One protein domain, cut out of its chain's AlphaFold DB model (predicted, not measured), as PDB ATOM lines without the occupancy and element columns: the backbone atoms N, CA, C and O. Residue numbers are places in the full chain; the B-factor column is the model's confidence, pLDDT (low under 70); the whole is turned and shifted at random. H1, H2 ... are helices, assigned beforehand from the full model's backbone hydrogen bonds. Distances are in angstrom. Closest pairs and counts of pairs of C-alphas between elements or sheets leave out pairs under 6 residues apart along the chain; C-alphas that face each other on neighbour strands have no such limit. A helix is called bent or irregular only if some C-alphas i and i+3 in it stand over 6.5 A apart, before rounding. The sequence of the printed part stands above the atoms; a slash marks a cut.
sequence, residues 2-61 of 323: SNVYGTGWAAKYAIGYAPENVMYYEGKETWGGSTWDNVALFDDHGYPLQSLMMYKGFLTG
ATOM      1  N   SER A   2      47.155   6.857   3.879       83.94
ATOM      2  CA  SER A   2      46.633   5.664   4.580       83.94
ATOM      3  C   SER A   2      46.890   4.332   3.847       83.94
ATOM      4  O   SER A   2      47.465   3.415   4.417       83.94
ATOM      5  N   ASN A   3      46.619   4.252   2.539       89.00
ATOM      6  CA  ASN A   3      46.884   3.028   1.765       89.00
ATOM      7  C   ASN A   3      48.375   2.676   1.616       89.00
ATOM      8  O   ASN A   3      48.692   1.547   1.280       89.00
ATOM      9  N   VAL A   4      49.288   3.630   1.791       92.56
ATOM     10  CA  VAL A   4      50.726   3.393   1.570       92.56
ATOM     11  C   VAL A   4      51.432   3.100   2.889       92.56
ATOM     12  O   VAL A   4      52.245   2.187   2.958       92.56
ATOM     13  N   TYR A   5      51.100   3.862   3.931       92.88
ATOM     14  CA  TYR A   5      51.818   3.864   5.205       92.88
ATOM     15  C   TYR A   5      50.961   3.436   6.401       92.88
ATOM     16  O   TYR A   5      51.481   3.342   7.505       92.88
ATOM     17  N   GLY A   6      49.654   3.213   6.221       91.88
ATOM     18  CA  GLY A   6      48.755   2.836   7.315       91.88
ATOM     19  C   GLY A   6      48.560   3.926   8.375       91.88
ATOM     20  O   GLY A   6      48.228   3.612   9.507       91.88
ATOM     21  N   THR A   7      48.785   5.202   8.037       93.12
ATOM     22  CA  THR A   7      48.775   6.331   8.992       93.12
ATOM     23  C   THR A   7      47.406   6.987   9.198       93.12
ATOM     24  O   THR A   7      47.315   8.061   9.787       93.12
ATOM     25  N   GLY A   8      46.341   6.390   8.667       91.75
ATOM     26  CA  GLY A   8      44.967   6.835   8.887       91.75
ATOM     27  C   GLY A   8      44.169   5.809   9.684       91.75
ATOM     28  O   GLY A   8      44.738   4.846  10.189       91.75
ATOM     29  N   TRP A   9      42.853   5.990   9.794       92.56
ATOM     30  CA  TRP A   9      42.030   5.073  10.590       92.56
ATOM     31  C   TRP A   9      41.894   3.683   9.938       92.56
ATOM     32  O   TRP A   9      41.850   2.676  10.639       92.56
ATOM     33  N   ALA A  10      41.860   3.619   8.601       93.25
ATOM     34  CA  ALA A  10      41.829   2.373   7.835       93.25
ATOM     35  C   ALA A  10      42.375   2.567   6.413       93.25
ATOM     36  O   ALA A  10      42.283   3.655   5.838       93.25
ATOM     37  N   ALA A  11      42.902   1.488   5.830       92.69
ATOM     38  CA  ALA A  11      43.321   1.407   4.432       92.69
ATOM     39  C   ALA A  11      42.351   0.531   3.625       92.69
ATOM     40  O   ALA A  11      41.754  -0.400   4.167       92.69
ATOM     41  N   LYS A  12      42.279   0.742   2.305       92.56
ATOM     42  CA  LYS A  12      41.442  -0.065   1.394       92.56
ATOM     43  C   LYS A  12      41.725  -1.569   1.483       92.56
ATOM     44  O   LYS A  12      40.865  -2.388   1.199       92.56
ATOM     45  N   TYR A  13      42.939  -1.946   1.880       92.75
ATOM     46  CA  TYR A  13      43.355  -3.344   1.999       92.75
ATOM     47  C   TYR A  13      42.718  -4.080   3.189       92.75
ATOM     48  O   TYR A  13      42.914  -5.281   3.319       92.75
ATOM     49  N   ALA A  14      41.951  -3.385   4.035       92.06
ATOM     50  CA  ALA A  14      41.142  -4.004   5.084       92.06
ATOM     51  C   ALA A  14      39.786  -4.544   4.575       92.06
ATOM     52  O   ALA A  14      39.073  -5.204   5.334       92.06
ATOM     53  N   ILE A  15      39.419  -4.292   3.308       90.44
ATOM     54  CA  ILE A  15      38.210  -4.854   2.683       90.44
ATOM     55  C   ILE A  15      38.295  -6.387   2.685       90.44
ATOM     56  O   ILE A  15      39.318  -6.965   2.324       90.44
ATOM     57  N   GLY A  16      37.211  -7.046   3.102       88.38
ATOM     58  CA  GLY A  16      37.137  -8.504   3.256       88.38
ATOM     59  C   GLY A  16      37.563  -9.009   4.637       88.38
ATOM     60  O   GLY A  16      37.199 -10.121   5.006       88.38
ATOM     61  N   TYR A  17      38.269  -8.187   5.421       93.56
ATOM     62  CA  TYR A  17      38.493  -8.427   6.848       93.56
ATOM     63  C   TYR A  17      37.490  -7.649   7.707       93.56
ATOM     64  O   TYR A  17      36.834  -8.220   8.575       93.56
ATOM     65  N   ALA A  18      37.348  -6.346   7.449       90.25
ATOM     66  CA  ALA A  18      36.371  -5.499   8.123       90.25
ATOM     67  C   ALA A  18      34.981  -5.604   7.456       90.25
ATOM     68  O   ALA A  18      34.911  -5.726   6.228       90.25
ATOM     69  N   PRO A  19      33.879  -5.527   8.233       90.81
ATOM     70  CA  PRO A  19      32.521  -5.512   7.692       90.81
ATOM     71  C   PRO A  19      32.296  -4.394   6.668       90.81
ATOM     72  O   PRO A  19      32.819  -3.286   6.799       90.81
ATOM     73  N   GLU A  20      31.466  -4.660   5.661       87.62
ATOM     74  CA  GLU A  20      31.258  -3.725   4.551       87.62
ATOM     75  C   GLU A  20      30.591  -2.415   4.994       87.62
ATOM     76  O   GLU A  20      30.966  -1.349   4.525       87.62
ATOM     77  N   ASN A  21      29.706  -2.458   5.993       89.31
ATOM     78  CA  ASN A  21      29.095  -1.267   6.598       89.31
ATOM     79  C   ASN A  21      30.063  -0.409   7.439       89.31
ATOM     80  O   ASN A  21      29.684   0.666   7.893       89.31
ATOM     81  N   VAL A  22      31.283  -0.892   7.689       87.75
ATOM     82  CA  VAL A  22      32.358  -0.126   8.339       87.75
ATOM     83  C   VAL A  22      33.241   0.534   7.289       87.75
ATOM     84  O   VAL A  22      33.664   1.670   7.481       87.75
ATOM     85  N   MET A  23      33.489  -0.162   6.175       92.50
ATOM     86  CA  MET A  23      34.319   0.315   5.064       92.50
ATOM     87  C   MET A  23      33.539   1.180   4.061       92.50
ATOM     88  O   MET A  23      34.152   1.905   3.277       92.50
ATOM     89  N   TYR A  24      32.204   1.143   4.105       92.50
ATOM     90  CA  TYR A  24      31.331   1.939   3.254       92.50
ATOM     91  C   TYR A  24      30.154   2.538   4.033       92.50
ATOM     92  O   TYR A  24      29.480   1.849   4.798       92.50
ATOM     93  N   TYR A  25      29.852   3.809   3.767       90.12
ATOM     94  CA  TYR A  25      28.669   4.520   4.254       90.12
ATOM     95  C   TYR A  25      27.909   5.085   3.050       90.12
ATOM     96  O   TYR A  25      28.482   5.813   2.241       90.12
ATOM     97  N   GLU A  26      26.636   4.708   2.889       92.12
ATOM     98  CA  GLU A  26      25.807   5.077   1.722       92.12
ATOM     99  C   GLU A  26      26.484   4.770   0.367       92.12
ATOM    100  O   GLU A  26      26.399   5.536  -0.593       92.12
ATOM    101  N   GLY A  27      27.204   3.644   0.295       89.00
ATOM    102  CA  GLY A  27      27.937   3.217  -0.903       89.00
ATOM    103  C   GLY A  27      29.229   3.995  -1.179       89.00
ATOM    104  O   GLY A  27      29.896   3.727  -2.178       89.00
ATOM    105  N   LYS A  28      29.610   4.938  -0.310       91.88
ATOM    106  CA  LYS A  28      30.873   5.680  -0.395       91.88
ATOM    107  C   LYS A  28      31.914   5.061   0.521       91.88
ATOM    108  O   LYS A  28      31.590   4.650   1.629       91.88
ATOM    109  N   GLU A  29      33.158   5.032   0.058       92.00
ATOM    110  CA  GLU A  29      34.297   4.595   0.860       92.00
ATOM    111  C   GLU A  29      34.463   5.457   2.115       92.00
ATOM    112  O   GLU A  29      34.386   6.685   2.057       92.00
ATOM    113  N   THR A  30      34.687   4.811   3.256       92.00
ATOM    114  CA  THR A  30      34.928   5.496   4.535       92.00
ATOM    115  C   THR A  30      36.378   5.383   4.986       92.00
ATOM    116  O   THR A  30      36.790   6.165   5.839       92.00
ATOM    117  N   TRP A  31      37.174   4.451   4.441       90.88
ATOM    118  CA  TRP A  31      38.597   4.305   4.778       90.88
ATOM    119  C   TRP A  31      39.400   5.529   4.324       90.88
ATOM    120  O   TRP A  31      39.145   6.117   3.276       90.88
ATOM    121  N   GLY A  32      40.411   5.926   5.090       92.94
ATOM    122  CA  GLY A  32      41.100   7.182   4.814       92.94
ATOM    123  C   GLY A  32      42.068   7.597   5.907       92.94
ATOM    124  O   GLY A  32      42.681   6.745   6.543       92.94
ATOM    125  N   GLY A  33      42.247   8.913   6.059       92.06
ATOM    126  CA  GLY A  33      43.110   9.543   7.067       92.06
ATOM    127  C   GLY A  33      42.601   9.376   8.501       92.06
ATOM    128  O   GLY A  33      41.773   8.515   8.775       92.06
ATOM    129  N   SER A  34      43.120  10.170   9.436       92.25
ATOM    130  CA  SER A  34      42.534  10.245  10.779       92.25
ATOM    131  C   SER A  34      41.114  10.818  10.705       92.25
ATOM    132  O   SER A  34      40.814  11.612   9.819       92.25
ATOM    133  N   THR A  35      40.247  10.408  11.630       90.38
ATOM    134  CA  THR A  35      38.931  11.030  11.877       90.38
ATOM    135  C   THR A  35      38.909  11.798  13.201       90.38
ATOM    136  O   THR A  35      37.847  12.182  13.679       90.38
ATOM    137  N   TRP A  36      40.077  11.937  13.831       91.94
ATOM    138  CA  TRP A  36      40.261  12.413  15.203       91.94
ATOM    139  C   TRP A  36      41.418  13.418  15.319       91.94
ATOM    140  O   TRP A  36      41.880  13.715  16.417       91.94
ATOM    141  N   ASP A  37      41.930  13.936  14.202       89.88
ATOM    142  CA  ASP A  37      42.962  14.983  14.201       89.88
ATOM    143  C   ASP A  37      42.514  16.244  14.961       89.88
ATOM    144  O   ASP A  37      43.305  16.850  15.677       89.88
ATOM    145  N   ASN A  38      41.221  16.567  14.925       92.25
ATOM    146  CA  ASN A  38      40.626  17.700  15.637       92.25
ATOM    147  C   ASN A  38      40.415  17.491  17.151       92.25
ATOM    148  O   ASN A  38      39.953  18.413  17.823       92.25
ATOM    149  N   VAL A  39      40.716  16.308  17.697       94.06
ATOM    150  CA  VAL A  39      40.655  16.033  19.148       94.06
ATOM    151  C   VAL A  39      42.033  15.763  19.754       94.06
ATOM    152  O   VAL A  39      42.140  15.278  20.883       94.06
ATOM    153  N   ALA A  40      43.102  16.060  19.015       94.00
ATOM    154  CA  ALA A  40      44.464  15.944  19.507       94.00
ATOM    155  C   ALA A  40      44.796  17.023  20.557       94.00
ATOM    156  O   ALA A  40      44.133  18.050  20.687       94.00
ATOM    157  N   LEU A  41      45.880  16.793  21.304       96.12
ATOM    158  CA  LEU A  41      46.498  17.790  22.192       96.12
ATOM    159  C   LEU A  41      47.630  18.564  21.495       96.12
ATOM    160  O   LEU A  41      48.412  19.245  22.157       96.12
ATOM    161  N   PHE A  42      47.725  18.432  20.174       96.38
ATOM    162  CA  PHE A  42      48.687  19.092  19.302       96.38
ATOM    163  C   PHE A  42      47.940  19.690  18.113       96.38
ATOM    164  O   PHE A  42      46.885  19.177  17.737       96.38
ATOM    165  N   ASP A  43      48.468  20.765  17.541       93.56
ATOM    166  CA  ASP A  43      47.975  21.280  16.267       93.56
ATOM    167  C   ASP A  43      48.420  20.403  15.081       93.56
ATOM    168  O   ASP A  43      49.149  19.417  15.228       93.56
ATOM    169  N   ASP A  44      47.970  20.768  13.882       93.62
ATOM    170  CA  ASP A  44      48.255  20.083  12.617       93.62
ATOM    171  C   ASP A  44      49.734  20.146  12.186       93.62
ATOM    172  O   ASP A  44      50.149  19.402  11.293       93.62
ATOM    173  N   HIS A  45      50.544  20.975  12.848       95.06
ATOM    174  CA  HIS A  45      51.991  21.076  12.658       95.06
ATOM    175  C   HIS A  45      52.783  20.307  13.730       95.06
ATOM    176  O   HIS A  45      54.009  20.214  13.641       95.06
ATOM    177  N   GLY A  46      52.101  19.729  14.724       94.31
ATOM    178  CA  GLY A  46      52.716  18.989  15.822       94.31
ATOM    179  C   GLY A  46      53.192  19.864  16.984       94.31
ATOM    180  O   GLY A  46      54.002  19.394  17.788       94.31
ATOM    181  N   TYR A  47      52.711  21.106  17.117       93.75
ATOM    182  CA  TYR A  47      52.959  21.927  18.304       93.75
ATOM    183  C   TYR A  47      51.939  21.631  19.411       93.75
ATOM    184  O   TYR A  47      50.760  21.435  19.126       93.75
ATOM    185  N   PRO A  48      52.359  21.586  20.688       94.94
ATOM    186  CA  PRO A  48      51.462  21.270  21.794       94.94
ATOM    187  C   PRO A  48      50.421  22.376  22.013       94.94
ATOM    188  O   PRO A  48      50.758  23.558  22.101       94.94
ATOM    189  N   LEU A  49      49.160  21.984  22.182       91.62
ATOM    190  CA  LEU A  49      48.065  22.878  22.551       91.62
ATOM    191  C   LEU A  49      48.061  23.153  24.061       91.62
ATOM    192  O   LEU A  49      48.528  22.347  24.869       91.62
ATOM    193  N   GLN A  50      47.439  24.262  24.473       87.94
ATOM    194  CA  GLN A  50      47.275  24.608  25.893       87.94
ATOM    195  C   GLN A  50      46.529  23.520  26.687       87.94
ATOM    196  O   GLN A  50      46.808  23.328  27.870       87.94
ATOM    197  N   SER A  51      45.629  22.765  26.046       88.12
ATOM    198  CA  SER A  51      44.905  21.640  26.654       88.12
ATOM    199  C   SER A  51      45.832  20.545  27.198       88.12
ATOM    200  O   SER A  51      45.474  19.875  28.165       88.12
ATOM    201  N   LEU A  52      47.056  20.410  26.671       92.06
ATOM    202  CA  LEU A  52      48.062  19.478  27.189       92.06
ATOM    203  C   LEU A  52      48.471  19.799  28.641       92.06
ATOM    204  O   LEU A  52      48.824  18.897  29.400       92.06
ATOM    205  N   MET A  53      48.360  21.064  29.068       84.56
ATOM    206  CA  MET A  53      48.659  21.491  30.443       84.56
ATOM    207  C   MET A  53      47.656  20.958  31.479       84.56
ATOM    208  O   MET A  53      47.951  21.001  32.675       84.56
ATOM    209  N   MET A  54      46.513  20.404  31.052       85.75
ATOM    210  CA  MET A  54      45.525  19.777  31.940       85.75
ATOM    211  C   MET A  54      46.158  18.705  32.841       85.75
ATOM    212  O   MET A  54      45.844  18.649  34.026       85.75
ATOM    213  N   TYR A  55      47.106  17.909  32.328       88.44
ATOM    214  CA  TYR A  55      47.776  16.865  33.116       88.44
ATOM    215  C   TYR A  55      48.575  17.422  34.294       88.44
ATOM    216  O   TYR A  55      48.576  16.838  35.375       88.44
ATOM    217  N   LYS A  56      49.225  18.576  34.110       83.12
ATOM    218  CA  LYS A  56      49.888  19.283  35.209       83.12
ATOM    219  C   LYS A  56      48.849  19.822  36.196       83.12
ATOM    220  O   LYS A  56      49.009  19.645  37.400       83.12
ATOM    221  N   GLY A  57      47.759  20.394  35.681       78.50
ATOM    222  CA  GLY A  57      46.637  20.883  36.484       78.50
ATOM    223  C   GLY A  57      45.990  19.808  37.365       78.50
ATOM    224  O   GLY A  57      45.614  20.102  38.495       78.50
ATOM    225  N   PHE A  58      45.918  18.555  36.911       84.06
ATOM    226  CA  PHE A  58      45.418  17.444  37.731       84.06
ATOM    227  C   PHE A  58      46.310  17.104  38.927       84.06
ATOM    228  O   PHE A  58      45.804  16.639  39.943       84.06
ATOM    229  N   LEU A  59      47.621  17.321  38.817       85.31
ATOM    230  CA  LEU A  59      48.574  16.972  39.872       85.31
ATOM    231  C   LEU A  59      48.730  18.083  40.907       85.31
ATOM    232  O   LEU A  59      48.886  17.802  42.092       85.31
ATOM    233  N   THR A  60      48.728  19.337  40.457       83.62
ATOM    234  CA  THR A  60      49.093  20.483  41.300       83.62
ATOM    235  C   THR A  60      47.967  21.497  41.480       83.62
ATOM    236  O   THR A  60      48.183  22.524  42.111       83.62
ATOM    237  N   GLY A  61      46.782  21.232  40.925       72.88
ATOM    238  CA  GLY A  61      45.743  22.240  40.741       72.88
ATOM    239  C   GLY A  61      46.016  23.093  39.501       72.88
ATOM    240  O   GLY A  61      47.166  23.371  39.146       72.88
TER     241      GLY A  61
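AT A GLANCE: This is residues 2 to 61 of the 323 residues of an uncharacterized protein of Lactobacillus delbrueckii subsp. delbrueckii (UniProt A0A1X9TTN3). With little regular structure, this is a winding chain drawn out into a rod, with H3 at one end, its residues 55 to 60 sticking out, and the short helices H1 and H2 among loops toward the other. The printed part has 60 residues; three named helices, in the order H1, H2, H3, hold 19 of them, with no named strand: all helix. It is extended, radius of gyration of the C-alphas 16.7 A, spanning 49 by 21 by 19 A.

HOW THE PARTS SIT: H3, residues 50 to 60, is apart from H2, residues 20 to 23, and from H1, residues 2 to 5; H1 and H2 are apart too. Residues 24 to 25 pair with 28 to 29, antiparallel. In H3, 3 of 7 O i to N i+4 pairs and 5 of 8 O i to N i+3 pairs are within hydrogen-bond range; H1 and H2 are too short for an O i to N i+4 pair.

IN THESE COORDINATES: H3 runs 16.1 A from C-alpha 50 (47.275, 24.608, 25.893) to C-alpha 60 (49.093, 20.483, 41.300); H2 measures 5.1 A and H1 5.5 A. H3 is neither bent nor irregular, but only just: C-alphas 52 and 55 are 6.5 A apart.

THE WHOLE: The C-alphas farthest apart, of Gly 27 and Thr 60, are 50.3 A apart. Both links are long, and the printed part has no cut. No printed residue is under 70 in pLDDT.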